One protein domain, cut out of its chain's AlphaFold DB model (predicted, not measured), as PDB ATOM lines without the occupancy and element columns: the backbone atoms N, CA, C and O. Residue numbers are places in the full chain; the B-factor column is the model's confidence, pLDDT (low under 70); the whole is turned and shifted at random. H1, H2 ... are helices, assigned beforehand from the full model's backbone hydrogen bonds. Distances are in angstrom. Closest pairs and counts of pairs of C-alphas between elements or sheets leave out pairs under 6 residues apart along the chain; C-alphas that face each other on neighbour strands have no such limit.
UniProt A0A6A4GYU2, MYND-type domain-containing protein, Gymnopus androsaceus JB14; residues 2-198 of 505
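AT A GLANCE: This is residues 2 to 198 of the 505 residues of the protein "MYND-type domain-containing protein" of Gymnopus androsaceus JB14 (UniProt A0A6A4GYU2). The longest helix, H7, is the core of this model, and H4, H6, H9 and H10 wrap round it one after another, leaving one side of H7 uncovered by them. H2 packs near the beginning of H7 and H5 and H8 near its end, H3 packs on the outside of H4, and the short H1 with the long link after it passes along the outside on the side left between H4 and H10. The printed part has 197 residues with ten named helices, H1 to H10 in order along the chain, and no named strand; the class is all helix. The whole is compact and rounded, with a radius of gyration of the C-alphas of 16.1 A and spans of 43 by 34 by 33 A.

HOW THE PARTS SIT: H7, residues 112 to 134, is the hub and touches seven other helices. H4, residues 53 to 70, touches it with residues 63 to 70 alone, runs the same way at a tilt of 38 degrees, only just steep, and comes closest at the C-alphas of Ser 67 and Ile 124, 6.0 A apart. H6, residues 89 to 104, forms a helical hairpin with H7, at a shallow tilt of 31 degrees, opposite ways, the closest C-alphas being those of Val 104 and Arg 118, 5.1 A apart. H9, residues 157 to 173, only just touches H7, with 3 pairs of C-alphas within 8 A, the closest those of Leu 122 and Ile 166 at 6.4 A. H10, residues 178 to 195, touches H7 with residues 180 to 184 alone, at a steep tilt of 47 degrees, the closest C-alphas being those of Pro 126 and Ile 184, 6.2 A apart. H2, residues 21 to 30, touches residues 116 to 120 of H7, where the C-alphas of Leu 22 and Gly 116 come closest at 5.7 A. H5, residues 75 to 87, is about perpendicular to H7 at 83 degrees, its closest C-alphas being those of His 86 and Gln 132 at 6.1 A. H8, residues 142 to 155, touches residues 133 to 134 of H7, closest at the C-alphas of Val 133 and Leu 149, 5.7 A apart. H3, residues 36 to 42, forms a helical hairpin with H4, the C-alphas of Ala 39 and Ser 62 being closest at 4.3 A. H9 and H10 form another, closest at the C-alphas of Trp 167 and Ser 181, 6.7 A apart. H1, residues 3 to 8, touches no helix. The packing is mostly crossed, with 4 of 13 touching pairs that have a tilt at a shallow one. Every O i to N i+4 pair is within hydrogen-bond range in H1, H2, H3, H4, H5, H6, H8, H9 and H10, and 17 of 19 are in H7.

IN THESE COORDINATES: H7 runs 33.9 A from C-alpha 112 at (-25.081, 0.628, -47.355) to C-alpha 134 at (-53.080, 18.180, -39.882). H4 measures 25.7 A, H10 25.2 A, H9 24.6 A, H6 20.0 A, H8 19.9 A and H5 18.5 A. H2 measures 14.4 A, H3 9.7 A and H1 8.8 A. H1 begins at C-alpha 3, (-49.467, 22.471, -27.410), and H10 ends at C-alpha 195, (-61.129, 3.444, -34.849).

THE WHOLE: The two C-alphas farthest apart, those of Asn 19 and Asp 198, are 46.6 A apart. The printed part has no cut. The link from H1 to H2, residues 9 to 20, is long. The mean pLDDT of the printed part is 78.6; 54 residues are under 70, among them residues 2 to 15, 134 to 143 and 174 to 198.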
ATOM      1  N   ASP A   2     -50.483  27.036 -28.672       51.31
ATOM      2  CA  ASP A   2     -51.054  25.702 -28.889       51.31
ATOM      3  C   ASP A   2     -50.010  24.632 -28.492       51.31
ATOM      4  O   ASP A   2     -48.834  24.807 -28.825       51.31
ATOM      5  N   PRO A   3     -50.365  23.585 -27.720       45.97
ATOM      6  CA  PRO A   3     -49.467  22.471 -27.410       45.97
ATOM      7  C   PRO A   3     -48.713  21.923 -28.630       45.97
ATOM      8  O   PRO A   3     -47.521  21.636 -28.515       45.97
ATOM      9  N   LEU A   4     -49.363  21.870 -29.799       49.72
ATOM     10  CA  LEU A   4     -48.739  21.461 -31.056       49.72
ATOM     11  C   LEU A   4     -47.735  22.504 -31.539       49.72
ATOM     12  O   LEU A   4     -46.587  22.156 -31.795       49.72
ATOM     13  N   GLU A   5     -48.101  23.788 -31.602       51.72
ATOM     14  CA  GLU A   5     -47.138  24.844 -31.951       51.72
ATOM     15  C   GLU A   5     -45.941  24.852 -31.000       51.72
ATOM     16  O   GLU A   5     -44.824  25.035 -31.461       51.72
ATOM     17  N   ARG A   6     -46.143  24.581 -29.705       55.03
ATOM     18  CA  ARG A   6     -45.070  24.461 -28.705       55.03
ATOM     19  C   ARG A   6     -44.166  23.246 -28.944       55.03
ATOM     20  O   ARG A   6     -42.991  23.286 -28.583       55.03
ATOM     21  N   HIS A   7     -44.708  22.169 -29.514       52.16
ATOM     22  CA  HIS A   7     -43.959  20.976 -29.909       52.16
ATOM     23  C   HIS A   7     -43.138  21.241 -31.182       52.16
ATOM     24  O   HIS A   7     -41.943  20.957 -31.206       52.16
ATOM     25  N   TRP A   8     -43.743  21.882 -32.190       54.28
ATOM     26  CA  TRP A   8     -43.090  22.256 -33.453       54.28
ATOM     27  C   TRP A   8     -42.114  23.438 -33.319       54.28
ATOM     28  O   TRP A   8     -41.183  23.553 -34.110       54.28
ATOM     29  N   SER A   9     -42.309  24.328 -32.338       49.50
ATOM     30  CA  SER A   9     -41.465  25.510 -32.114       49.50
ATOM     31  C   SER A   9     -40.219  25.219 -31.287       49.50
ATOM     32  O   SER A   9     -39.312  26.050 -31.243       49.50
ATOM     33  N   LYS A  10     -40.156  24.077 -30.591       51.88
ATOM     34  CA  LYS A  10     -38.899  23.629 -29.995       51.88
ATOM     35  C   LYS A  10     -37.989  23.211 -31.150       51.88
ATOM     36  O   LYS A  10     -38.416  22.362 -31.930       51.88
ATOM     37  N   PRO A  11     -36.757  23.746 -31.267       45.28
ATOM     38  CA  PRO A  11     -35.762  23.239 -32.201       45.28
ATOM     39  C   PRO A  11     -35.360  21.837 -31.742       45.28
ATOM     40  O   PRO A  11     -34.356  21.612 -31.072       45.28
ATOM     41  N   THR A  12     -36.213  20.869 -32.036       50.62
ATOM     42  CA  THR A  12     -35.871  19.467 -31.977       50.62
ATOM     43  C   THR A  12     -34.759  19.276 -33.001       50.62
ATOM     44  O   THR A  12     -34.791  19.850 -34.092       50.62
ATOM     45  N   LYS A  13     -33.730  18.503 -32.646       53.12
ATOM     46  CA  LYS A  13     -32.676  18.053 -33.570       53.12
ATOM     47  C   LYS A  13     -33.281  17.099 -34.621       53.12
ATOM     48  O   LYS A  13     -32.874  15.951 -34.721       53.12
ATOM     49  N   MET A  14     -34.318  17.533 -35.341       58.00
ATOM     50  CA  MET A  14     -35.018  16.746 -36.353       58.00
ATOM     51  C   MET A  14     -34.247  16.693 -37.657       58.00
ATOM     52  O   MET A  14     -34.555  15.848 -38.485       58.00
ATOM     53  N   VAL A  15     -33.273  17.579 -37.872       69.44
ATOM     54  CA  VAL A  15     -32.386  17.474 -39.029       69.44
ATOM     55  C   VAL A  15     -31.292  16.469 -38.672       69.44
ATOM     56  O   VAL A  15     -30.549  16.722 -37.719       69.44
ATOM     57  N   PRO A  16     -31.182  15.338 -39.395       75.81
ATOM     58  CA  PRO A  16     -30.072  14.413 -39.213       75.81
ATOM     59  C   PRO A  16     -28.744  15.162 -39.338       75.81
ATOM     60  O   PRO A  16     -28.595  16.003 -40.227       75.81
ATOM     61  N   ASP A  17     -27.785  14.872 -38.453       81.19
ATOM     62  CA  ASP A  17     -26.454  15.486 -38.505       81.19
ATOM     63  C   ASP A  17     -25.864  15.291 -39.911       81.19
ATOM     64  O   ASP A  17     -25.844  14.171 -40.433       81.19
ATOM     65  N   ALA A  18     -25.407  16.382 -40.533       82.31
ATOM     66  CA  ALA A  18     -24.866  16.402 -41.890       82.31
ATOM     67  C   ALA A  18     -23.700  15.414 -42.088       82.31
ATOM     68  O   ALA A  18     -23.445  14.973 -43.209       82.31
ATOM     69  N   ASN A  19     -23.017  15.032 -41.005       82.38
ATOM     70  CA  ASN A  19     -21.925  14.065 -41.035       82.38
ATOM     71  C   ASN A  19     -22.397  12.604 -41.084       82.38
ATOM     72  O   ASN A  19     -21.620  11.721 -41.462       82.38
ATOM     73  N   THR A  20     -23.659  12.330 -40.749       84.44
ATOM     74  CA  THR A  20     -24.243  10.984 -40.823       84.44
ATOM     75  C   THR A  20     -24.506  10.567 -42.271       84.44
ATOM     76  O   THR A  20     -24.647  11.405 -43.164       84.44
ATOM     77  N   ALA A  21     -24.600   9.257 -42.526       82.62
ATOM     78  CA  ALA A  21     -24.941   8.739 -43.855       82.62
ATOM     79  C   ALA A  21     -26.285   9.295 -44.366       82.62
ATOM     80  O   ALA A  21     -26.386   9.689 -45.526       82.62
ATOM     81  N   LEU A  22     -27.278   9.405 -43.475       83.38
ATOM     82  CA  LEU A  22     -28.578  10.005 -43.768       83.38
ATOM     83  C   LEU A  22     -28.463  11.504 -44.098       83.38
ATOM     84  O   LEU A  22     -29.057  11.960 -45.072       83.38
ATOM     85  N   GLY A  23     -27.663  12.261 -43.339       85.62
ATOM     86  CA  GLY A  23     -27.421  13.685 -43.596       85.62
ATOM     87  C   GLY A  23     -26.785  13.949 -44.966       85.62
ATOM     88  O   GLY A  23     -27.229  14.839 -45.694       85.62
ATOM     89  N   LYS A  24     -25.803  13.127 -45.364       89.69
ATOM     90  CA  LYS A  24     -25.162  13.210 -46.689       89.69
ATOM     91  C   LYS A  24     -26.138  12.903 -47.825       89.69
ATOM     92  O   LYS A  24     -26.184  13.651 -48.799       89.69
ATOM     93  N   LEU A  25     -26.947  11.852 -47.677       86.69
ATOM     94  CA  LEU A  25     -27.967  11.480 -48.659       86.69
ATOM     95  C   LEU A  25     -29.045  12.568 -48.805       86.69
ATOM     96  O   LEU A  25     -29.412  12.922 -49.922       86.69
ATOM     97  N   LEU A  26     -29.515  13.149 -47.696       87.75
ATOM     98  CA  LEU A  26     -30.449  14.281 -47.722       87.75
ATOM     99  C   LEU A  26     -29.866  15.482 -48.472       87.75
ATOM    100  O   LEU A  26     -30.545  16.078 -49.306       87.75
ATOM    101  N   ALA A  27     -28.606  15.831 -48.203       91.06
ATOM    102  CA  ALA A  27     -27.930  16.933 -48.882       91.06
ATOM    103  C   ALA A  27     -27.775  16.685 -50.391       91.06
ATOM    104  O   ALA A  27     -27.904  17.620 -51.180       91.06
ATOM    105  N   GLU A  28     -27.525  15.440 -50.797       92.44
ATOM    106  CA  GLU A  28     -27.465  15.046 -52.203       92.44
ATOM    107  C   GLU A  28     -28.831  15.174 -52.888       92.44
ATOM    108  O   GLU A  28     -28.938  15.820 -53.930       92.44
ATOM    109  N   LEU A  29     -29.886  14.616 -52.290       91.19
ATOM    110  CA  LEU A  29     -31.232  14.617 -52.871       91.19
ATOM    111  C   LEU A  29     -31.839  16.024 -52.959       91.19
ATOM    112  O   LEU A  29     -32.503  16.339 -53.943       91.19
ATOM    113  N   ARG A  30     -31.544  16.906 -51.997       91.69
ATOM    114  CA  ARG A  30     -31.967  18.320 -52.024       91.69
ATOM    115  C   ARG A  30     -31.452  19.096 -53.235       91.69
ATOM    116  O   ARG A  30     -32.069  20.079 -53.622       91.69
ATOM    117  N   ARG A  31     -30.340  18.674 -53.846       92.56
ATOM    118  CA  ARG A  31     -29.782  19.339 -55.037       92.56
ATOM    119  C   ARG A  31     -30.518  18.981 -56.328       92.56
ATOM    120  O   ARG A  31     -30.336  19.673 -57.322       92.56
ATOM    121  N   LEU A  32     -31.303  17.902 -56.330       88.50
ATOM    122  CA  LEU A  32     -31.911  17.357 -57.547       88.50
ATOM    123  C   LEU A  32     -33.281  17.961 -57.866       88.50
ATOM    124  O   LEU A  32     -33.711  17.895 -59.013       88.50
ATOM    125  N   THR A  33     -33.954  18.565 -56.886       81.00
ATOM    126  CA  THR A  33     -35.324  19.063 -57.054       81.00
ATOM    127  C   THR A  33     -35.382  20.558 -56.781       81.00
ATOM    128  O   THR A  33     -35.075  21.007 -55.681       81.00
ATOM    129  N   SER A  34     -35.796  21.338 -57.781       76.69
ATOM    130  CA  SER A  34     -35.778  22.805 -57.712       76.69
ATOM    131  C   SER A  34     -37.032  23.419 -57.085       76.69
ATOM    132  O   SER A  34     -36.959  24.520 -56.543       76.69
ATOM    133  N   SER A  35     -38.189  22.744 -57.142       92.56
ATOM    134  CA  SER A  35     -39.441  23.261 -56.578       92.56
ATOM    135  C   SER A  35     -40.392  22.146 -56.113       92.56
ATOM    136  O   SER A  35     -40.370  21.040 -56.660       92.56
ATOM    137  N   PRO A  36     -41.270  22.417 -55.129       91.00
ATOM    138  CA  PRO A  36     -42.259  21.446 -54.660       91.00
ATOM    139  C   PRO A  36     -43.339  21.150 -55.714       91.00
ATOM    140  O   PRO A  36     -43.949  20.088 -55.677       91.00
ATOM    141  N   ASP A  37     -43.562  22.058 -56.672       93.25
ATOM    142  CA  ASP A  37     -44.486  21.827 -57.789       93.25
ATOM    143  C   ASP A  37     -43.918  20.823 -58.791       93.25
ATOM    144  O   ASP A  37     -44.625  19.904 -59.198       93.25
ATOM    145  N   ALA A  38     -42.627  20.939 -59.112       94.81
ATOM    146  CA  ALA A  38     -41.936  19.944 -59.924       94.81
ATOM    147  C   ALA A  38     -41.905  18.577 -59.219       94.81
ATOM    148  O   ALA A  38     -42.143  17.554 -59.857       94.81
ATOM    149  N   ALA A  39     -41.686  18.564 -57.898       94.94
ATOM    150  CA  ALA A  39     -41.715  17.347 -57.087       94.94
ATOM    151  C   ALA A  39     -43.080  16.640 -57.140       94.94
ATOM    152  O   ALA A  39     -43.154  15.435 -57.360       94.94
ATOM    153  N   LEU A  40     -44.169  17.391 -56.962       95.25
ATOM    154  CA  LEU A  40     -45.527  16.854 -57.033       95.25
ATOM    155  C   LEU A  40     -45.866  16.356 -58.439       95.25
ATOM    156  O   LEU A  40     -46.392  15.259 -58.599       95.25
ATOM    157  N   GLN A  41     -45.497  17.116 -59.472       95.56
ATOM    158  CA  GLN A  41     -45.697  16.695 -60.855       95.56
ATOM    159  C   GLN A  41     -44.940  15.398 -61.178       95.56
ATOM    160  O   GLN A  41     -45.500  14.526 -61.842       95.56
ATOM    161  N   ALA A  42     -43.721  15.227 -60.658       94.94
ATOM    162  CA  ALA A  42     -42.945  13.998 -60.820       94.94
ATOM    163  C   ALA A  42     -43.606  12.773 -60.158       94.94
ATOM    164  O   ALA A  42     -43.442  11.656 -60.643       94.94
ATOM    165  N   LEU A  43     -44.388  12.975 -59.092       95.94
ATOM    166  CA  LEU A  43     -45.110  11.919 -58.370       95.94
ATOM    167  C   LEU A  43     -46.580  11.780 -58.798       95.94
ATOM    168  O   LEU A  43     -47.327  11.023 -58.184       95.94
ATOM    169  N   SER A  44     -47.016  12.508 -59.831       95.62
ATOM    170  CA  SER A  44     -48.422  12.533 -60.265       95.62
ATOM    171  C   SER A  44     -48.895  11.213 -60.883       95.62
ATOM    172  O   SER A  44     -50.082  10.890 -60.809       95.62
ATOM    173  N   SER A  45     -47.969  10.443 -61.458       95.06
ATOM    174  CA  SER A  45     -48.225   9.117 -62.028       95.06
ATOM    175  C   SER A  45     -47.848   8.022 -61.029       95.06
ATOM    176  O   SER A  45     -46.910   8.227 -60.257       95.06
ATOM    177  N   PRO A  46     -48.537   6.867 -61.031       95.31
ATOM    178  CA  PRO A  46     -48.173   5.743 -60.175       95.31
ATOM    179  C   PRO A  46     -46.747   5.249 -60.477       95.31
ATOM    180  O   PRO A  46     -46.287   5.372 -61.619       95.31
ATOM    181  N   PRO A  47     -46.041   4.682 -59.482       95.94
ATOM    182  CA  PRO A  47     -44.736   4.084 -59.716       95.94
ATOM    183  C   PRO A  47     -44.854   2.912 -60.710       95.94
ATOM    184  O   PRO A  47     -45.749   2.080 -60.555       95.94
ATOM    185  N   PRO A  48     -43.979   2.818 -61.729       94.88
ATOM    186  CA  PRO A  48     -43.881   1.634 -62.579       94.88
ATOM    187  C   PRO A  48     -43.438   0.407 -61.766       94.88
ATOM    188  O   PRO A  48     -42.800   0.550 -60.724       94.88
ATOM    189  N   SER A  49     -43.742  -0.796 -62.267       92.75
ATOM    190  CA  SER A  49     -43.362  -2.067 -61.625       92.75
ATOM    191  C   SER A  49     -41.853  -2.191 -61.411       92.75
ATOM    192  O   SER A  49     -41.419  -2.686 -60.375       92.75
ATOM    193  N   ASP A  50     -41.071  -1.693 -62.371       93.06
ATOM    194  CA  ASP A  50     -39.617  -1.797 -62.394       93.06
ATOM    195  C   ASP A  50     -38.994  -0.408 -62.513       93.06
ATOM    196  O   ASP A  50     -38.903   0.182 -63.593       93.06
ATOM    197  N   LEU A  51     -38.568   0.136 -61.374       93.69
ATOM    198  CA  LEU A  51     -37.862   1.410 -61.336       93.69
ATOM    199  C   LEU A  51     -36.363   1.225 -61.542       93.69
ATOM    200  O   LEU A  51     -35.694   0.489 -60.813       93.69
ATOM    201  N   SER A  52     -35.801   2.003 -62.463       95.12
ATOM    202  CA  SER A  52     -34.357   2.165 -62.559       95.12
ATOM    203  C   SER A  52     -33.803   2.910 -61.335       95.12
ATOM    204  O   SER A  52     -34.500   3.669 -60.654       95.12
ATOM    205  N   SER A  53     -32.505   2.748 -61.064       91.31
ATOM    206  CA  SER A  53     -31.845   3.441 -59.946       91.31
ATOM    207  C   SER A  53     -31.967   4.972 -60.037       91.31
ATOM    208  O   SER A  53     -32.124   5.636 -59.010       91.31
ATOM    209  N   SER A  54     -31.959   5.541 -61.251       92.94
ATOM    210  CA  SER A  54     -32.143   6.982 -61.453       92.94
ATOM    211  C   SER A  54     -33.575   7.429 -61.156       92.94
ATOM    212  O   SER A  54     -33.757   8.474 -60.529       92.94
ATOM    213  N   GLN A  55     -34.584   6.628 -61.518       94.56
ATOM    214  CA  GLN A  55     -35.981   6.923 -61.196       94.56
ATOM    215  C   GLN A  55     -36.236   6.844 -59.684       94.56
ATOM    216  O   GLN A  55     -36.842   7.758 -59.132       94.56
ATOM    217  N   ILE A  56     -35.694   5.831 -58.990       93.00
ATOM    218  CA  ILE A  56     -35.751   5.745 -57.515       93.00
ATOM    219  C   ILE A  56     -35.177   7.019 -56.892       93.00
ATOM    220  O   ILE A  56     -35.823   7.649 -56.057       93.00
ATOM    221  N   LYS A  57     -33.980   7.429 -57.323       92.81
ATOM    222  CA  LYS A  57     -33.296   8.613 -56.790       92.81
ATOM    223  C   LYS A  57     -34.093   9.899 -57.032       92.81
ATOM    224  O   LYS A  57     -34.231  10.705 -56.117       92.81
ATOM    225  N   SER A  58     -34.646  10.074 -58.233       93.50
ATOM    226  CA  SER A  58     -35.459  11.244 -58.593       93.50
ATOM    227  C   SER A  58     -36.762  11.317 -57.786       93.50
ATOM    228  O   SER A  58     -37.131  12.376 -57.271       93.50
ATOM    229  N   SER A  59     -37.451  10.189 -57.617       95.31
ATOM    230  CA  SER A  59     -38.688  10.126 -56.836       95.31
ATOM    231  C   SER A  59     -38.435  10.320 -55.337       95.31
ATOM    232  O   SER A  59     -39.178  11.051 -54.682       95.31
ATOM    233  N   LEU A  60     -37.341   9.773 -54.792       93.81
ATOM    234  CA  LEU A  60     -36.911  10.071 -53.421       93.81
ATOM    235  C   LEU A  60     -36.586  11.558 -53.243       93.81
ATOM    236  O   LEU A  60     -37.018  12.158 -52.262       93.81
ATOM    237  N   ALA A  61     -35.890  12.179 -54.199       94.25
ATOM    238  CA  ALA A  61     -35.622  13.617 -54.170       94.25
ATOM    239  C   ALA A  61     -36.908  14.459 -54.196       94.25
ATOM    240  O   ALA A  61     -36.977  15.509 -53.556       94.25
ATOM    241  N   SER A  62     -37.945  13.989 -54.890       95.88
ATOM    242  CA  SER A  62     -39.267  14.627 -54.898       95.88
ATOM    243  C   SER A  62     -39.948  14.527 -53.527       95.88
ATOM    244  O   SER A  62     -40.434  15.529 -53.003       95.88
ATOM    245  N   LEU A  63     -39.910  13.353 -52.886       94.31
ATOM    246  CA  LEU A  63     -40.442  13.161 -51.531       94.31
ATOM    247  C   LEU A  63     -39.683  13.982 -50.475       94.31
ATOM    248  O   LEU A  63     -40.314  14.579 -49.602       94.31
ATOM    249  N   VAL A  64     -38.351  14.077 -50.580       93.31
ATOM    250  CA  VAL A  64     -37.517  14.955 -49.734       93.31
ATOM    251  C   VAL A  64     -37.951  16.406 -49.888       93.31
ATOM    252  O   VAL A  64     -38.197  17.076 -48.888       93.31
ATOM    253  N   ALA A  65     -38.096  16.882 -51.127       93.75
ATOM    254  CA  ALA A  65     -38.502  18.256 -51.391       93.75
ATOM    255  C   ALA A  65     -39.883  18.564 -50.794       93.75
ATOM    256  O   ALA A  65     -40.057  19.616 -50.177       93.75
ATOM    257  N   ILE A  66     -40.849  17.647 -50.919       93.50
ATOM    258  CA  ILE A  66     -42.169  17.782 -50.286       93.50
ATOM    259  C   ILE A  66     -42.020  17.860 -48.761       93.50
ATOM    260  O   ILE A  66     -42.527  18.798 -48.148       93.50
ATOM    261  N   SER A  67     -41.284  16.925 -48.158       90.88
ATOM    262  CA  SER A  67     -41.056  16.866 -46.710       90.88
ATOM    263  C   SER A  67     -40.405  18.135 -46.157       90.88
ATOM    264  O   SER A  67     -40.865  18.672 -45.152       90.88
ATOM    265  N   ASP A  68     -39.365  18.649 -46.814       90.69
ATOM    266  CA  ASP A  68     -38.661  19.864 -46.389       90.69
ATOM    267  C   ASP A  68     -39.590  21.088 -46.403       90.69
ATOM    268  O   ASP A  68     -39.571  21.905 -45.481       90.69
ATOM    269  N   HIS A  69     -40.452  21.208 -47.419       91.81
ATOM    270  CA  HIS A  69     -41.426  22.299 -47.488       91.81
ATOM    271  C   HIS A  69     -42.536  22.164 -46.445       91.81
ATOM    272  O   HIS A  69     -43.011  23.171 -45.917       91.81
ATOM    273  N   LEU A  70     -42.943  20.934 -46.136       88.19
ATOM    274  CA  LEU A  70     -43.899  20.653 -45.072       88.19
ATOM    275  C   LEU A  70     -43.327  20.993 -43.687       88.19
ATOM    276  O   LEU A  70     -44.052  21.517 -42.848       88.19
ATOM    277  N   LEU A  71     -42.020  20.819 -43.480       86.44
ATOM    278  CA  LEU A  71     -41.317  21.248 -42.265       86.44
ATOM    279  C   LEU A  71     -40.942  22.741 -42.244       86.44
ATOM    280  O   LEU A  71     -40.360  23.206 -41.264       86.44
ATOM    281  N   SER A  72     -41.266  23.511 -43.289       87.75
ATOM    282  CA  SER A  72     -40.885  24.924 -43.369       87.75
ATOM    283  C   SER A  72     -41.429  25.731 -42.178       87.75
ATOM    284  O   SER A  72     -42.609  25.597 -41.827       87.75
ATOM    285  N   PRO A  73     -40.623  26.630 -41.574       85.31
ATOM    286  CA  PRO A  73     -41.102  27.529 -40.525       85.31
ATOM    287  C   PRO A  73     -42.162  28.514 -41.049       85.31
ATOM    288  O   PRO A  73     -42.962  29.041 -40.276       85.31
ATOM    289  N   GLN A  74     -42.210  28.749 -42.366       89.94
ATOM    290  CA  GLN A  74     -43.198  29.620 -42.994       89.94
ATOM    291  C   GLN A  74     -44.557  28.916 -43.092       89.94
ATOM    292  O   GLN A  74     -44.820  28.143 -44.016       89.94
ATOM    293  N   ARG A  75     -45.462  29.240 -42.161       86.25
ATOM    294  CA  ARG A  75     -46.812  28.655 -42.075       86.25
ATOM    295  C   ARG A  75     -47.582  28.687 -43.401       86.25
ATOM    296  O   ARG A  75     -48.156  27.672 -43.778       86.25
ATOM    297  N   GLN A  76     -47.566  29.812 -44.118       88.94
ATOM    298  CA  GLN A  76     -48.284  29.961 -45.392       88.94
ATOM    299  C   GLN A  76     -47.761  29.011 -46.478       88.94
ATOM    300  O   GLN A  76     -48.546  28.413 -47.214       88.94
ATOM    301  N   LEU A  77     -46.436  28.847 -46.568       88.25
ATOM    302  CA  LEU A  77     -45.810  27.935 -47.522       88.25
ATOM    303  C   LEU A  77     -46.164  26.485 -47.189       88.25
ATOM    304  O   LEU A  77     -46.612  25.748 -48.067       88.25
ATOM    305  N   ARG A  78     -46.038  26.116 -45.910       88.44
ATOM    306  CA  ARG A  78     -46.426  24.801 -45.404       88.44
ATOM    307  C   ARG A  78     -47.872  24.480 -45.762       88.44
ATOM    308  O   ARG A  78     -48.089  23.463 -46.403       88.44
ATOM    309  N   GLU A  79     -48.831  25.356 -45.439       87.44
ATOM    310  CA  GLU A  79     -50.263  25.185 -45.751       87.44
ATOM    311  C   GLU A  79     -50.551  25.103 -47.260       87.44
ATOM    312  O   GLU A  79     -51.440  24.363 -47.690       87.44
ATOM    313  N   LYS A  80     -49.801  25.839 -48.087       90.94
ATOM    314  CA  LYS A  80     -49.931  25.782 -49.548       90.94
ATOM    315  C   LYS A  80     -49.497  24.422 -50.100       90.94
ATOM    316  O   LYS A  80     -50.231  23.844 -50.901       90.94
ATOM    317  N   ILE A  81     -48.332  23.917 -49.691       91.44
ATOM    318  CA  ILE A  81     -47.794  22.634 -50.176       91.44
ATOM    319  C   ILE A  81     -48.650  21.476 -49.707       91.44
ATOM    320  O   ILE A  81     -49.120  20.680 -50.508       91.44
ATOM    321  N   ALA A  82     -48.943  21.460 -48.426       88.56
ATOM    322  CA  ALA A  82     -49.956  20.648 -47.804       88.56
ATOM    323  C   ALA A  82     -51.269  20.484 -48.602       88.56
ATOM    324  O   ALA A  82     -51.651  19.370 -48.951       88.56
ATOM    325  N   LYS A  83     -51.953  21.588 -48.943       89.81
ATOM    326  CA  LYS A  83     -53.196  21.541 -49.736       89.81
ATOM    327  C   LYS A  83     -52.983  20.906 -51.113       89.81
ATOM    328  O   LYS A  83     -53.903  20.298 -51.653       89.81
ATOM    329  N   ARG A  84     -51.795  21.063 -51.702       91.75
ATOM    330  CA  ARG A  84     -51.443  20.451 -52.991       91.75
ATOM    331  C   ARG A  84     -51.158  18.956 -52.853       91.75
ATOM    332  O   ARG A  84     -51.687  18.194 -53.654       91.75
ATOM    333  N   VAL A  85     -50.414  18.546 -51.822       91.50
ATOM    334  CA  VAL A  85     -50.213  17.131 -51.462       91.50
ATOM    335  C   VAL A  85     -51.566  16.459 -51.257       91.50
ATOM    336  O   VAL A  85     -51.807  15.416 -51.846       91.50
ATOM    337  N   HIS A  86     -52.488  17.100 -50.532       88.75
ATOM    338  CA  HIS A  86     -53.835  16.573 -50.318       88.75
ATOM    339  C   HIS A  86     -54.592  16.328 -51.629       88.75
ATOM    340  O   HIS A  86     -55.177  15.264 -51.813       88.75
ATOM    341  N   LYS A  87     -54.529  17.273 -52.577       91.12
ATOM    342  CA  LYS A  87     -55.145  17.122 -53.907       91.12
ATOM    343  C   LYS A  87     -54.534  15.994 -54.743       91.12
ATOM    344  O   LYS A  87     -55.212  15.481 -55.623       91.12
ATOM    345  N   GLN A  88     -53.276  15.637 -54.497       93.81
ATOM    346  CA  GLN A  88     -52.555  14.578 -55.210       93.81
ATOM    347  C   GLN A  88     -52.302  13.350 -54.325       93.81
ATOM    348  O   GLN A  88     -51.426  12.539 -54.631       93.81
ATOM    349  N   TRP A  89     -53.052  13.210 -53.224       91.75
ATOM    350  CA  TRP A  89     -52.758  12.222 -52.191       91.75
ATOM    351  C   TRP A  89     -52.724  10.804 -52.746       91.75
ATOM    352  O   TRP A  89     -51.802  10.071 -52.426       91.75
ATOM    353  N   THR A  90     -53.663  10.441 -53.623       91.31
ATOM    354  CA  THR A  90     -53.713   9.106 -54.230       91.31
ATOM    355  C   THR A  90     -52.395   8.746 -54.917       91.31
ATOM    356  O   THR A  90     -51.835   7.689 -54.642       91.31
ATOM    357  N   SER A  91     -51.849   9.633 -55.753       93.69
ATOM    358  CA  SER A  91     -50.592   9.372 -56.465       93.69
ATOM    359  C   SER A  91     -49.391   9.378 -55.521       93.69
ATOM    360  O   SER A  91     -48.573   8.463 -55.562       93.69
ATOM    361  N   VAL A  92     -49.309  10.362 -54.615       93.81
ATOM    362  CA  VAL A  92     -48.234  10.430 -53.608       93.81
ATOM    363  C   VAL A  92     -48.240   9.176 -52.728       93.81
ATOM    364  O   VAL A  92     -47.185   8.603 -52.474       93.81
ATOM    365  N   PHE A  93     -49.416   8.714 -52.305       92.00
ATOM    366  CA  PHE A  93     -49.582   7.530 -51.473       92.00
ATOM    367  C   PHE A  93     -49.073   6.263 -52.161       92.00
ATOM    368  O   PHE A  93     -48.333   5.515 -51.530       92.00
ATOM    369  N   LEU A  94     -49.363   6.061 -53.452       93.12
ATOM    370  CA  LEU A  94     -48.847   4.911 -54.207       93.12
ATOM    371  C   LEU A  94     -47.311   4.877 -54.233       93.12
ATOM    372  O   LEU A  94     -46.712   3.809 -54.128       93.12
ATOM    373  N   TRP A  95     -46.651   6.038 -54.300       94.75
ATOM    374  CA  TRP A  95     -45.192   6.116 -54.166       94.75
ATOM    375  C   TRP A  95     -44.704   5.782 -52.755       94.75
ATOM    376  O   TRP A  95     -43.711   5.065 -52.609       94.75
ATOM    377  N   LEU A  96     -45.383   6.278 -51.712       92.50
ATOM    378  CA  LEU A  96     -45.049   5.939 -50.322       92.50
ATOM    379  C   LEU A  96     -45.214   4.433 -50.078       92.50
ATOM    380  O   LEU A  96     -44.335   3.810 -49.485       92.50
ATOM    381  N   GLU A  97     -46.301   3.841 -50.569       89.31
ATOM    382  CA  GLU A  97     -46.592   2.410 -50.478       89.31
ATOM    383  C   GLU A  97     -45.549   1.571 -51.223       89.31
ATOM    384  O   GLU A  97     -44.985   0.640 -50.637       89.31
ATOM    385  N   TYR A  98     -45.218   1.942 -52.466       92.94
ATOM    386  CA  TYR A  98     -44.177   1.283 -53.255       92.94
ATOM    387  C   TYR A  98     -42.840   1.290 -52.513       92.94
ATOM    388  O   TYR A  98     -42.251   0.238 -52.255       92.94
ATOM    389  N   PHE A  99     -42.355   2.466 -52.108       91.31
ATOM    390  CA  PHE A  99     -41.053   2.563 -51.452       91.31
ATOM    391  C   PHE A  99     -41.009   1.823 -50.130       91.31
ATOM    392  O   PHE A  99     -39.987   1.253 -49.748       91.31
ATOM    393  N   SER A 100     -42.128   1.774 -49.435       86.06
ATOM    394  CA  SER A 100     -42.178   1.062 -48.177       86.06
ATOM    395  C   SER A 100     -42.140  -0.438 -48.381       86.06
ATOM    396  O   SER A 100     -41.357  -1.117 -47.725       86.06
ATOM    397  N   THR A 101     -42.905  -0.945 -49.341       84.44
ATOM    398  CA  THR A 101     -42.929  -2.367 -49.687       84.44
ATOM    399  C   THR A 101     -41.575  -2.837 -50.215       84.44
ATOM    400  O   THR A 101     -41.061  -3.851 -49.750       84.44
ATOM    401  N   HIS A 102     -40.954  -2.073 -51.119       86.50
ATOM    402  CA  HIS A 102     -39.752  -2.503 -51.839       86.50
ATOM    403  C   HIS A 102     -38.423  -2.066 -51.202       86.50
ATOM    404  O   HIS A 102     -37.386  -2.665 -51.493       86.50
ATOM    405  N   ILE A 103     -38.409  -1.048 -50.333       87.00
ATOM    406  CA  ILE A 103     -37.179  -0.554 -49.685       87.00
ATOM    407  C   ILE A 103     -37.252  -0.709 -48.167       87.00
ATOM    408  O   ILE A 103     -36.331  -1.259 -47.563       87.00
ATOM    409  N   VAL A 104     -38.329  -0.240 -47.530       82.56
ATOM    410  CA  VAL A 104     -38.403  -0.234 -46.058       82.56
ATOM    411  C   VAL A 104     -38.588  -1.639 -45.487       82.56
ATOM    412  O   VAL A 104     -37.970  -1.968 -44.471       82.56
ATOM    413  N   LEU A 105     -39.417  -2.459 -46.131       79.69
ATOM    414  CA  LEU A 105     -39.879  -3.750 -45.615       79.69
ATOM    415  C   LEU A 105     -39.132  -4.956 -46.170       79.69
ATOM    416  O   LEU A 105     -39.313  -6.074 -45.681       79.69
ATOM    417  N   THR A 106     -38.250  -4.737 -47.138       83.12
ATOM    418  CA  THR A 106     -37.392  -5.780 -47.692       83.12
ATOM    419  C   THR A 106     -36.496  -6.349 -46.592       83.12
ATOM    420  O   THR A 106     -35.681  -5.643 -45.997       83.12
ATOM    421  N   ARG A 107     -36.668  -7.645 -46.295       70.50
ATOM    422  CA  ARG A 107     -35.965  -8.357 -45.210       70.50
ATOM    423  C   ARG A 107     -34.506  -8.695 -45.533       70.50
ATOM    424  O   ARG A 107     -33.766  -9.094 -44.637       70.50
ATOM    425  N   SER A 108     -34.095  -8.561 -46.791       74.94
ATOM    426  CA  SER A 108     -32.737  -8.874 -47.239       74.94
ATOM    427  C   SER A 108     -31.705  -7.916 -46.635       74.94
ATOM    428  O   SER A 108     -32.015  -6.736 -46.452       74.94
ATOM    429  N   PRO A 109     -30.470  -8.377 -46.347       68.25
ATOM    430  CA  PRO A 109     -29.395  -7.487 -45.932       68.25
ATOM    431  C   PRO A 109     -29.201  -6.415 -47.003       68.25
ATOM    432  O   PRO A 109     -28.887  -6.703 -48.159       68.25
ATOM    433  N   LEU A 110     -29.450  -5.168 -46.618       75.62
ATOM    434  CA  LEU A 110     -29.373  -4.042 -47.529       75.62
ATOM    435  C   LEU A 110     -27.910  -3.648 -47.731       75.62
ATOM    436  O   LEU A 110     -27.109  -3.632 -46.793       75.62
ATOM    437  N   SER A 111     -27.563  -3.272 -48.962       86.12
ATOM    438  CA  SER A 111     -26.325  -2.531 -49.202       86.12
ATOM    439  C   SER A 111     -26.331  -1.237 -48.375       86.12
ATOM    440  O   SER A 111     -27.393  -0.723 -48.019       86.12
ATOM    441  N   LYS A 112     -25.159  -0.650 -48.096       83.38
ATOM    442  CA  LYS A 112     -25.081   0.628 -47.355       83.38
ATOM    443  C   LYS A 112     -25.943   1.733 -47.984       83.38
ATOM    444  O   LYS A 112     -26.538   2.527 -47.265       83.38
ATOM    445  N   ILE A 113     -26.032   1.757 -49.316       79.94
ATOM    446  CA  ILE A 113     -26.863   2.706 -50.070       79.94
ATOM    447  C   ILE A 113     -28.351   2.433 -49.819       79.94
ATOM    448  O   ILE A 113     -29.099   3.352 -49.496       79.94
ATOM    449  N   ALA A 114     -28.777   1.171 -49.909       83.25
ATOM    450  CA  ALA A 114     -30.167   0.798 -49.668       83.25
ATOM    451  C   ALA A 114     -30.589   1.021 -48.203       83.25
ATOM    452  O   ALA A 114     -31.710   1.459 -47.956       83.25
ATOM    453  N   GLN A 115     -29.681   0.826 -47.239       83.31
ATOM    454  CA  GLN A 115     -29.915   1.198 -45.842       83.31
ATOM    455  C   GLN A 115     -30.092   2.718 -45.685       83.31
ATOM    456  O   GLN A 115     -31.008   3.150 -44.995       83.31
ATOM    457  N   GLY A 116     -29.287   3.533 -46.380       83.75
ATOM    458  CA  GLY A 116     -29.468   4.988 -46.401       83.75
ATOM    459  C   GLY A 116     -30.836   5.411 -46.948       83.75
ATOM    460  O   GLY A 116     -31.507   6.244 -46.340       83.75
ATOM    461  N   HIS A 117     -31.295   4.806 -48.052       86.38
ATOM    462  CA  HIS A 117     -32.643   5.049 -48.588       86.38
ATOM    463  C   HIS A 117     -33.744   4.628 -47.609       86.38
ATOM    464  O   HIS A 117     -34.746   5.327 -47.468       86.38
ATOM    465  N   ARG A 118     -33.564   3.503 -46.913       85.31
ATOM    466  CA  ARG A 118     -34.495   3.048 -45.880       85.31
ATOM    467  C   ARG A 118     -34.599   4.053 -44.738       85.31
ATOM    468  O   ARG A 118     -35.707   4.451 -44.397       85.31
ATOM    469  N   ASP A 119     -33.469   4.478 -44.179       82.62
ATOM    470  CA  ASP A 119     -33.436   5.442 -43.073       82.62
ATOM    471  C   ASP A 119     -34.071   6.780 -43.490       82.62
ATOM    472  O   ASP A 119     -34.800   7.403 -42.719       82.62
ATOM    473  N   LEU A 120     -33.867   7.189 -44.745       85.12
ATOM    474  CA  LEU A 120     -34.503   8.363 -45.332       85.12
ATOM    475  C   LEU A 120     -36.030   8.242 -45.400       85.12
ATOM    476  O   LEU A 120     -36.745   9.176 -45.045       85.12
ATOM    477  N   LEU A 121     -36.542   7.103 -45.859       86.62
ATOM    478  CA  LEU A 121     -37.980   6.868 -45.967       86.62
ATOM    479  C   LEU A 121     -38.648   6.790 -44.592       86.62
ATOM    480  O   LEU A 121     -39.708   7.382 -44.397       86.62
ATOM    481  N   LEU A 122     -37.999   6.138 -43.623       82.50
ATOM    482  CA  LEU A 122     -38.445   6.101 -42.225       82.50
ATOM    483  C   LEU A 122     -38.525   7.502 -41.599       82.50
ATOM    484  O   LEU A 122     -39.319   7.710 -40.686       82.50
ATOM    485  N   TYR A 123     -37.740   8.459 -42.103       83.19
ATOM    486  CA  TYR A 123     -37.805   9.864 -41.714       83.19
ATOM    487  C   TYR A 123     -38.935  10.631 -42.428       83.19
ATOM    488  O   TYR A 123     -39.721  11.315 -41.777       83.19
ATOM    489  N   ILE A 124     -39.041  10.509 -43.756       86.62
ATOM    490  CA  ILE A 124     -39.921  11.351 -44.589       86.62
ATOM    491  C   ILE A 124     -41.389  10.938 -44.540       86.62
ATOM    492  O   ILE A 124     -42.263  11.800 -44.450       86.62
ATOM    493  N   ILE A 125     -41.674   9.637 -44.641       86.75
ATOM    494  CA  ILE A 125     -43.051   9.138 -44.758       86.75
ATOM    495  C   ILE A 125     -43.918   9.668 -43.599       86.75
ATOM    496  O   ILE A 125     -44.933  10.310 -43.874       86.75
ATOM    497  N   PRO A 126     -43.493   9.536 -42.330       82.75
ATOM    498  CA  PRO A 126     -44.152  10.154 -41.183       82.75
ATOM    499  C   PRO A 126     -44.549  11.610 -41.353       82.75
ATOM    500  O   PRO A 126     -45.682  11.968 -41.057       82.75
ATOM    501  N   ILE A 127     -43.624  12.445 -41.828       83.75
ATOM    502  CA  ILE A 127     -43.816  13.889 -41.980       83.75
ATOM    503  C   ILE A 127     -44.915  14.157 -43.006       83.75
ATOM    504  O   ILE A 127     -45.807  14.970 -42.772       83.75
ATOM    505  N   ILE A 128     -44.880  13.449 -44.134       87.06
ATOM    506  CA  ILE A 128     -45.883  13.600 -45.189       87.06
ATOM    507  C   ILE A 128     -47.273  13.189 -44.674       87.06
ATOM    508  O   ILE A 128     -48.241  13.919 -44.884       87.06
ATOM    509  N   PHE A 129     -47.360  12.076 -43.941       83.31
ATOM    510  CA  PHE A 129     -48.593  11.602 -43.305       83.31
ATOM    511  C   PHE A 129     -49.145  12.573 -42.262       83.31
ATOM    512  O   PHE A 129     -50.321  12.931 -42.302       83.31
ATOM    513  N   LEU A 130     -48.277  13.021 -41.355       78.06
ATOM    514  CA  LEU A 130     -48.557  14.040 -40.351       78.06
ATOM    515  C   LEU A 130     -49.192  15.251 -41.006       78.06
ATOM    516  O   LEU A 130     -50.310  15.628 -40.686       78.06
ATOM    517  N   HIS A 131     -48.529  15.846 -41.986       80.69
ATOM    518  CA  HIS A 131     -49.112  17.016 -42.603       80.69
ATOM    519  C   HIS A 131     -50.425  16.675 -43.301       80.69
ATOM    520  O   HIS A 131     -51.391  17.372 -43.034       80.69
ATOM    521  N   GLN A 132     -50.545  15.575 -44.046       80.75
ATOM    522  CA  GLN A 132     -51.812  15.201 -44.689       80.75
ATOM    523  C   GLN A 132     -53.023  15.191 -43.735       80.75
ATOM    524  O   GLN A 132     -54.111  15.620 -44.122       80.75
ATOM    525  N   VAL A 133     -52.830  14.762 -42.488       71.00
ATOM    526  CA  VAL A 133     -53.876  14.753 -41.455       71.00
ATOM    527  C   VAL A 133     -54.114  16.151 -40.857       71.00
ATOM    528  O   VAL A 133     -55.252  16.531 -40.585       71.00
ATOM    529  N   TYR A 134     -53.055  16.945 -40.675       69.06
ATOM    530  CA  TYR A 134     -53.080  18.180 -39.882       69.06
ATOM    531  C   TYR A 134     -53.422  19.468 -40.658       69.06
ATOM    532  O   TYR A 134     -53.565  20.527 -40.044       69.06
ATOM    533  N   ILE A 135     -53.572  19.451 -41.989       61.34
ATOM    534  CA  ILE A 135     -53.763  20.687 -42.787       61.34
ATOM    535  C   ILE A 135     -55.225  21.136 -42.810       61.34
ATOM    536  O   ILE A 135     -55.833  21.340 -43.864       61.34
ATOM    537  N   HIS A 136     -55.805  21.381 -41.642       53.72
ATOM    538  CA  HIS A 136     -56.956  22.265 -41.586       53.72
ATOM    539  C   HIS A 136     -56.636  23.476 -40.706       53.72
ATOM    540  O   HIS A 136     -56.500  23.330 -39.497       53.72
ATOM    541  N   PRO A 137     -56.512  24.679 -41.298       45.09
ATOM    542  CA  PRO A 137     -55.973  25.861 -40.621       45.09
ATOM    543  C   PRO A 137     -56.930  26.515 -39.610       45.09
ATOM    544  O   PRO A 137     -56.568  27.516 -38.995       45.09
ATOM    545  N   ALA A 138     -58.131  25.970 -39.420       45.62
ATOM    546  CA  ALA A 138     -59.069  26.443 -38.413       45.62
ATOM    547  C   ALA A 138     -58.986  25.518 -37.200       45.62
ATOM    548  O   ALA A 138     -59.450  24.388 -37.294       45.62
ATOM    549  N   TYR A 139     -58.351  26.009 -36.130       49.06
ATOM    550  CA  TYR A 139     -58.348  25.504 -34.751       49.06
ATOM    551  C   TYR A 139     -59.186  24.248 -34.536       49.06
ATOM    552  O   TYR A 139     -60.336  24.292 -34.105       49.06
ATOM    553  N   ILE A 140     -58.586  23.116 -34.860       55.34
ATOM    554  CA  ILE A 140     -59.154  21.833 -34.530       55.34
ATOM    555  C   ILE A 140     -58.818  21.606 -33.055       55.34
ATOM    556  O   ILE A 140     -57.647  21.537 -32.682       55.34
ATOM    557  N   SER A 141     -59.837  21.530 -32.201       68.38
ATOM    558  CA  SER A 141     -59.677  20.904 -30.888       68.38
ATOM    559  C   SER A 141     -59.058  19.517 -31.079       68.38
ATOM    560  O   SER A 141     -59.330  18.877 -32.088       68.38
ATOM    561  N   ILE A 142     -58.266  19.020 -30.123       62.47
ATOM    562  CA  ILE A 142     -57.667  17.667 -30.181       62.47
ATOM    563  C   ILE A 142     -58.690  16.613 -30.660       62.47
ATOM    564  O   ILE A 142     -58.380  15.808 -31.529       62.47
ATOM    565  N   SER A 143     -59.948  16.728 -30.224       64.81
ATOM    566  CA  SER A 143     -61.056  15.875 -30.672       64.81
ATOM    567  C   SER A 143     -61.332  15.901 -32.185       64.81
ATOM    568  O   SER A 143     -61.516  14.856 -32.791       64.81
ATOM    569  N   ALA A 144     -61.330  17.064 -32.842       70.69
ATOM    570  CA  ALA A 144     -61.560  17.121 -34.288       70.69
ATOM    571  C   ALA A 144     -60.319  16.679 -35.097       70.69
ATOM    572  O   ALA A 144     -60.421  16.437 -36.302       70.69
ATOM    573  N   LEU A 145     -59.144  16.575 -34.459       66.81
ATOM    574  CA  LEU A 145     -57.928  16.042 -35.076       66.81
ATOM    575  C   LEU A 145     -57.988  14.525 -35.034       66.81
ATOM    576  O   LEU A 145     -57.752  13.891 -36.059       66.81
ATOM    577  N   GLU A 146     -58.372  13.976 -33.880       67.31
ATOM    578  CA  GLU A 146     -58.725  12.568 -33.715       67.31
ATOM    579  C   GLU A 146     -59.757  12.157 -34.777       67.31
ATOM    580  O   GLU A 146     -59.487  11.248 -35.556       67.31
ATOM    581  N   ASP A 147     -60.864  12.896 -34.931       69.94
ATOM    582  CA  ASP A 147     -61.894  12.591 -35.937       69.94
ATOM    583  C   ASP A 147     -61.347  12.573 -37.374       69.94
ATOM    584  O   ASP A 147     -61.694  11.698 -38.171       69.94
ATOM    585  N   LYS A 148     -60.464  13.515 -37.730       74.56
ATOM    586  CA  LYS A 148     -59.870  13.581 -39.076       74.56
ATOM    587  C   LYS A 148     -58.829  12.510 -39.320       74.56
ATOM    588  O   LYS A 148     -58.786  11.964 -40.417       74.56
ATOM    589  N   LEU A 149     -58.002  12.214 -38.328       71.75
ATOM    590  CA  LEU A 149     -57.045  11.120 -38.383       71.75
ATOM    591  C   LEU A 149     -57.782   9.792 -38.534       71.75
ATOM    592  O   LEU A 149     -57.439   8.989 -39.397       71.75
ATOM    593  N   CYS A 150     -58.857   9.614 -37.773       69.81
ATOM    594  CA  CYS A 150     -59.716   8.447 -37.847       69.81
ATOM    595  C   CYS A 150     -60.453   8.358 -39.186       69.81
ATOM    596  O   CYS A 150     -60.476   7.286 -39.784       69.81
ATOM    597  N   HIS A 151     -60.941   9.471 -39.741       76.19
ATOM    598  CA  HIS A 151     -61.483   9.505 -41.101       76.19
ATOM    599  C   HIS A 151     -60.415   9.236 -42.178       76.19
ATOM    600  O   HIS A 151     -60.675   8.574 -43.176       76.19
ATOM    601  N   PHE A 152     -59.191   9.718 -41.994       77.19
ATOM    602  CA  PHE A 152     -58.109   9.495 -42.944       77.19
ATOM    603  C   PHE A 152     -57.671   8.028 -42.966       77.19
ATOM    604  O   PHE A 152     -57.589   7.432 -44.041       77.19
ATOM    605  N   VAL A 153     -57.458   7.435 -41.787       71.81
ATOM    606  CA  VAL A 153     -57.216   5.994 -41.621       71.81
ATOM    607  C   VAL A 153     -58.396   5.196 -42.181       71.81
ATOM    608  O   VAL A 153     -58.175   4.191 -42.853       71.81
ATOM    609  N   TYR A 154     -59.627   5.692 -41.997       72.12
ATOM    610  CA  TYR A 154     -60.841   5.088 -42.549       72.12
ATOM    611  C   TYR A 154     -60.822   4.980 -44.067       72.12
ATOM    612  O   TYR A 154     -61.058   3.911 -44.624       72.12
ATOM    613  N   VAL A 155     -60.525   6.087 -44.740       77.56
ATOM    614  CA  VAL A 155     -60.501   6.137 -46.203       77.56
ATOM    615  C   VAL A 155     -59.267   5.414 -46.768       77.56
ATOM    616  O   VAL A 155     -59.278   5.015 -47.929       77.56
ATOM    617  N   ASN A 156     -58.212   5.210 -45.966       75.81
ATOM    618  CA  ASN A 156     -56.925   4.690 -46.433       75.81
ATOM    619  C   ASN A 156     -56.348   3.598 -45.497       75.81
ATOM    620  O   ASN A 156     -55.310   3.814 -44.864       75.81
ATOM    621  N   PRO A 157     -56.946   2.392 -45.426       75.12
ATOM    622  CA  PRO A 157     -56.465   1.314 -44.551       75.12
ATOM    623  C   PRO A 157     -55.025   0.874 -44.866       75.12
ATOM    624  O   PRO A 157     -54.244   0.617 -43.950       75.12
ATOM    625  N   ALA A 158     -54.627   0.878 -46.143       78.75
ATOM    626  CA  ALA A 158     -53.252   0.582 -46.563       78.75
ATOM    627  C   ALA A 158     -52.229   1.548 -45.942       78.75
ATOM    628  O   ALA A 158     -51.110   1.165 -45.601       78.75
ATOM    629  N   ALA A 159     -52.632   2.800 -45.729       78.00
ATOM    630  CA  ALA A 159     -51.810   3.824 -45.107       78.00
ATOM    631  C   ALA A 159     -51.544   3.510 -43.631       78.00
ATOM    632  O   ALA A 159     -50.433   3.694 -43.143       78.00
ATOM    633  N   PHE A 160     -52.531   2.950 -42.939       75.31
ATOM    634  CA  PHE A 160     -52.358   2.491 -41.571       75.31
ATOM    635  C   PHE A 160     -51.438   1.262 -41.476       75.31
ATOM    636  O   PHE A 160     -50.516   1.236 -40.651       75.31
ATOM    637  N   THR A 161     -51.643   0.258 -42.337       76.44
ATOM    638  CA  THR A 161     -50.757  -0.917 -42.419       76.44
ATOM    639  C   THR A 161     -49.320  -0.475 -42.674       76.44
ATOM    640  O   THR A 161     -48.391  -0.927 -42.001       76.44
ATOM    641  N   LEU A 162     -49.142   0.470 -43.596       81.12
ATOM    642  CA  LEU A 162     -47.857   1.064 -43.908       81.12
ATOM    643  C   LEU A 162     -47.204   1.722 -42.681       81.12
ATOM    644  O   LEU A 162     -46.060   1.414 -42.339       81.12
ATOM    645  N   MET A 163     -47.929   2.602 -41.996       78.50
ATOM    646  CA  MET A 163     -47.408   3.313 -40.832       78.50
ATOM    647  C   MET A 163     -47.059   2.361 -39.680       78.50
ATOM    648  O   MET A 163     -46.012   2.515 -39.048       78.50
ATOM    649  N   THR A 164     -47.860   1.313 -39.466       76.50
ATOM    650  CA  THR A 164     -47.556   0.277 -38.468       76.50
ATOM    651  C   THR A 164     -46.276  -0.473 -38.821       76.50
ATOM    652  O   THR A 164     -45.414  -0.689 -37.973       76.50
ATOM    653  N   ARG A 165     -46.107  -0.834 -40.092       78.19
ATOM    654  CA  ARG A 165     -44.904  -1.504 -40.589       78.19
ATOM    655  C   ARG A 165     -43.646  -0.628 -40.467       78.19
ATOM    656  O   ARG A 165     -42.600  -1.123 -40.047       78.19
ATOM    657  N   ILE A 166     -43.750   0.672 -40.750       78.94
ATOM    658  CA  ILE A 166     -42.689   1.667 -40.505       78.94
ATOM    659  C   ILE A 166     -42.338   1.737 -39.017       78.94
ATOM    660  O   ILE A 166     -41.161   1.711 -38.657       78.94
ATOM    661  N   TRP A 167     -43.344   1.781 -38.143       79.81
ATOM    662  CA  TRP A 167     -43.130   1.781 -36.699       79.81
ATOM    663  C   TRP A 167     -42.385   0.527 -36.223       79.81
ATOM    664  O   TRP A 167     -41.383   0.647 -35.516       79.81
ATOM    665  N   LEU A 168     -42.803  -0.666 -36.657       77.75
ATOM    666  CA  LEU A 168     -42.108  -1.917 -36.331       77.75
ATOM    667  C   LEU A 168     -40.652  -1.889 -36.777       77.75
ATOM    668  O   LEU A 168     -39.755  -2.342 -36.058       77.75
ATOM    669  N   GLN A 169     -40.407  -1.323 -37.955       80.38
ATOM    670  CA  GLN A 169     -39.062  -1.201 -38.471       80.38
ATOM    671  C   GLN A 169     -38.206  -0.236 -37.642       80.38
ATOM    672  O   GLN A 169     -37.046  -0.540 -37.365       80.38
ATOM    673  N   ASN A 170     -38.781   0.879 -37.187       76.44
ATOM    674  CA  ASN A 170     -38.116   1.821 -36.285       76.44
ATOM    675  C   ASN A 170     -37.809   1.196 -34.917       76.44
ATOM    676  O   ASN A 170     -36.730   1.404 -34.366       76.44
ATOM    677  N   MET A 171     -38.723   0.384 -34.379       73.81
ATOM    678  CA  MET A 171     -38.524  -0.278 -33.084       73.81
ATOM    679  C   MET A 171     -37.449  -1.368 -33.135       73.81
ATOM    680  O   MET A 171     -36.746  -1.601 -32.151       73.81
ATOM    681  N   THR A 172     -37.288  -2.029 -34.279       73.81
ATOM    682  CA  THR A 172     -36.265  -3.071 -34.456       73.81
ATOM    683  C   THR A 172     -34.888  -2.512 -34.802       73.81
ATOM    684  O   THR A 172     -33.885  -3.125 -34.433       73.81
ATOM    685  N   SER A 173     -34.802  -1.358 -35.471       70.94
ATOM    686  CA  SER A 173     -33.536  -0.848 -36.007       70.94
ATOM    687  C   SER A 173     -32.576  -0.270 -34.962       70.94
ATOM    688  O   SER A 173     -31.398  -0.116 -35.275       70.94
ATOM    689  N   ARG A 174     -33.017   0.029 -33.726       63.09
ATOM    690  CA  ARG A 174     -32.236   0.700 -32.647       63.09
ATOM    691  C   ARG A 174     -31.548   2.023 -33.048       63.09
ATOM    692  O   ARG A 174     -30.918   2.647 -32.200       63.09
ATOM    693  N   SER A 175     -31.634   2.442 -34.311       56.69
ATOM    694  CA  SER A 175     -30.833   3.507 -34.915       56.69
ATOM    695  C   SER A 175     -31.536   4.859 -34.920       56.69
ATOM    696  O   SER A 175     -30.874   5.881 -35.083       56.69
ATOM    697  N   PHE A 176     -32.854   4.887 -34.717       53.81
ATOM    698  CA  PHE A 176     -33.621   6.126 -34.694       53.81
ATOM    699  C   PHE A 176     -33.833   6.643 -33.271       53.81
ATOM    700  O   PHE A 176     -34.258   5.915 -32.374       53.81
ATOM    701  N   GLY A 177     -33.522   7.928 -33.082       55.12
ATOM    702  CA  GLY A 177     -33.814   8.661 -31.855       55.12
ATOM    703  C   GLY A 177     -35.317   8.683 -31.562       55.12
ATOM    704  O   GLY A 177     -36.147   8.728 -32.467       55.12
ATOM    705  N   THR A 178     -35.650   8.670 -30.277       53.84
ATOM    706  CA  THR A 178     -36.984   8.390 -29.724       53.84
ATOM    707  C   THR A 178     -38.100   9.363 -30.132       53.84
ATOM    708  O   THR A 178     -39.272   9.023 -29.979       53.84
ATOM    709  N   SER A 179     -37.792  10.557 -30.651       56.19
ATOM    710  CA  SER A 179     -38.784  11.634 -30.784       56.19
ATOM    711  C   SER A 179     -39.733  11.490 -31.979       56.19
ATOM    712  O   SER A 179     -40.936  11.657 -31.818       56.19
ATOM    713  N   THR A 180     -39.237  11.167 -33.177       54.88
ATOM    714  CA  THR A 180     -40.095  11.089 -34.380       54.88
ATOM    715  C   THR A 180     -40.874   9.774 -34.431       54.88
ATOM    716  O   THR A 180     -42.047   9.772 -34.789       54.88
ATOM    717  N   SER A 181     -40.256   8.667 -33.999       56.34
ATOM    718  CA  SER A 181     -40.922   7.368 -33.829       56.34
ATOM    719  C   SER A 181     -42.040   7.403 -32.790       56.34
ATOM    720  O   SER A 181     -43.032   6.703 -32.967       56.34
ATOM    721  N   GLY A 182     -41.883   8.214 -31.736       61.09
ATOM    722  CA  GLY A 182     -42.917   8.454 -30.729       61.09
ATOM    723  C   GLY A 182     -44.136   9.135 -31.339       61.09
ATOM    724  O   GLY A 182     -45.201   8.545 -31.336       61.09
ATOM    725  N   LEU A 183     -43.947  10.281 -32.002       61.34
ATOM    726  CA  LEU A 183     -45.034  11.044 -32.634       61.34
ATOM    727  C   LEU A 183     -45.822  10.229 -33.678       61.34
ATOM    728  O   LEU A 183     -47.044  10.314 -33.763       61.34
ATOM    729  N   ILE A 184     -45.120   9.424 -34.480       61.66
ATOM    730  CA  ILE A 184     -45.747   8.481 -35.417       61.66
ATOM    731  C   ILE A 184     -46.605   7.477 -34.674       61.66
ATOM    732  O   ILE A 184     -47.702   7.164 -35.128       61.66
ATOM    733  N   MET A 185     -46.081   6.945 -33.571       61.41
ATOM    734  CA  MET A 185     -46.813   5.985 -32.774       61.41
ATOM    735  C   MET A 185     -48.044   6.622 -32.165       61.41
ATOM    736  O   MET A 185     -49.120   6.058 -32.304       61.41
ATOM    737  N   ASP A 186     -47.893   7.802 -31.576       63.84
ATOM    738  CA  ASP A 186     -48.986   8.546 -30.967       63.84
ATOM    739  C   ASP A 186     -50.102   8.736 -31.993       63.84
ATOM    740  O   ASP A 186     -51.241   8.391 -31.729       63.84
ATOM    741  N   LEU A 187     -49.765   9.071 -33.239       64.25
ATOM    742  CA  LEU A 187     -50.752   9.184 -34.312       64.25
ATOM    743  C   LEU A 187     -51.332   7.871 -34.811       64.25
ATOM    744  O   LEU A 187     -52.530   7.778 -35.063       64.25
ATOM    745  N   CYS A 188     -50.516   6.837 -34.985       65.44
ATOM    746  CA  CYS A 188     -51.045   5.536 -35.380       65.44
ATOM    747  C   CYS A 188     -52.017   5.028 -34.318       65.44
ATOM    748  O   CYS A 188     -53.087   4.524 -34.639       65.44
ATOM    749  N   LEU A 189     -51.656   5.189 -33.052       64.56
ATOM    750  CA  LEU A 189     -52.426   4.702 -31.930       64.56
ATOM    751  C   LEU A 189     -53.616   5.587 -31.584       64.56
ATOM    752  O   LEU A 189     -54.636   5.030 -31.199       64.56
ATOM    753  N   ASP A 190     -53.545   6.901 -31.779       64.38
ATOM    754  CA  ASP A 190     -54.694   7.809 -31.688       64.38
ATOM    755  C   ASP A 190     -55.684   7.524 -32.824       64.38
ATOM    756  O   ASP A 190     -56.893   7.426 -32.604       64.38
ATOM    757  N   GLY A 191     -55.171   7.251 -34.029       63.53
ATOM    758  CA  GLY A 191     -55.962   6.747 -35.147       63.53
ATOM    759  C   GLY A 191     -56.676   5.442 -34.789       63.53
ATOM    760  O   GLY A 191     -57.889   5.338 -34.922       63.53
ATOM    761  N   ILE A 192     -55.956   4.455 -34.249       59.75
ATOM    762  CA  ILE A 192     -56.547   3.198 -33.752       59.75
ATOM    763  C   ILE A 192     -57.512   3.452 -32.592       59.75
ATOM    764  O   ILE A 192     -58.528   2.769 -32.477       59.75
ATOM    765  N   HIS A 193     -57.223   4.426 -31.728       59.94
ATOM    766  CA  HIS A 193     -58.014   4.755 -30.552       59.94
ATOM    767  C   HIS A 193     -59.427   5.162 -30.947       59.94
ATOM    768  O   HIS A 193     -60.360   4.630 -30.334       59.94
ATOM    769  N   CYS A 194     -59.602   6.084 -31.904       59.72
ATOM    770  CA  CYS A 194     -60.949   6.406 -32.380       59.72
ATOM    771  C   CYS A 194     -61.502   5.349 -33.343       59.72
ATOM    772  O   CYS A 194     -62.711   5.122 -33.315       59.72
ATOM    773  N   TYR A 195     -60.662   4.591 -34.057       61.53
ATOM    774  CA  TYR A 195     -61.129   3.444 -34.849       61.53
ATOM    775  C   TYR A 195     -61.765   2.335 -34.007       61.53
ATOM    776  O   TYR A 195     -62.776   1.769 -34.395       61.53
ATOM    777  N   ALA A 196     -61.219   2.045 -32.828       54.06
ATOM    778  CA  ALA A 196     -61.698   0.978 -31.954       54.06
ATOM    779  C   ALA A 196     -63.052   1.244 -31.292       54.06
ATOM    780  O   ALA A 196     -63.586   0.360 -30.623       54.06
ATOM    781  N   SER A 197     -63.617   2.440 -31.470       59.41
ATOM    782  CA  SER A 197     -65.036   2.660 -31.179       59.41
ATOM    783  C   SER A 197     -65.953   1.922 -32.170       59.41
ATOM    784  O   SER A 197     -67.092   1.617 -31.827       59.41
ATOM    785  N   ASP A 198     -65.432   1.557 -33.347       68.25
ATOM    786  CA  ASP A 198     -66.086   0.769 -34.387       68.25
ATOM    787  C   ASP A 198     -65.357  -0.578 -34.548       68.25
ATOM    788  O   ASP A 198     -64.349  -0.711 -35.253       68.25
TER     789      ASP A 198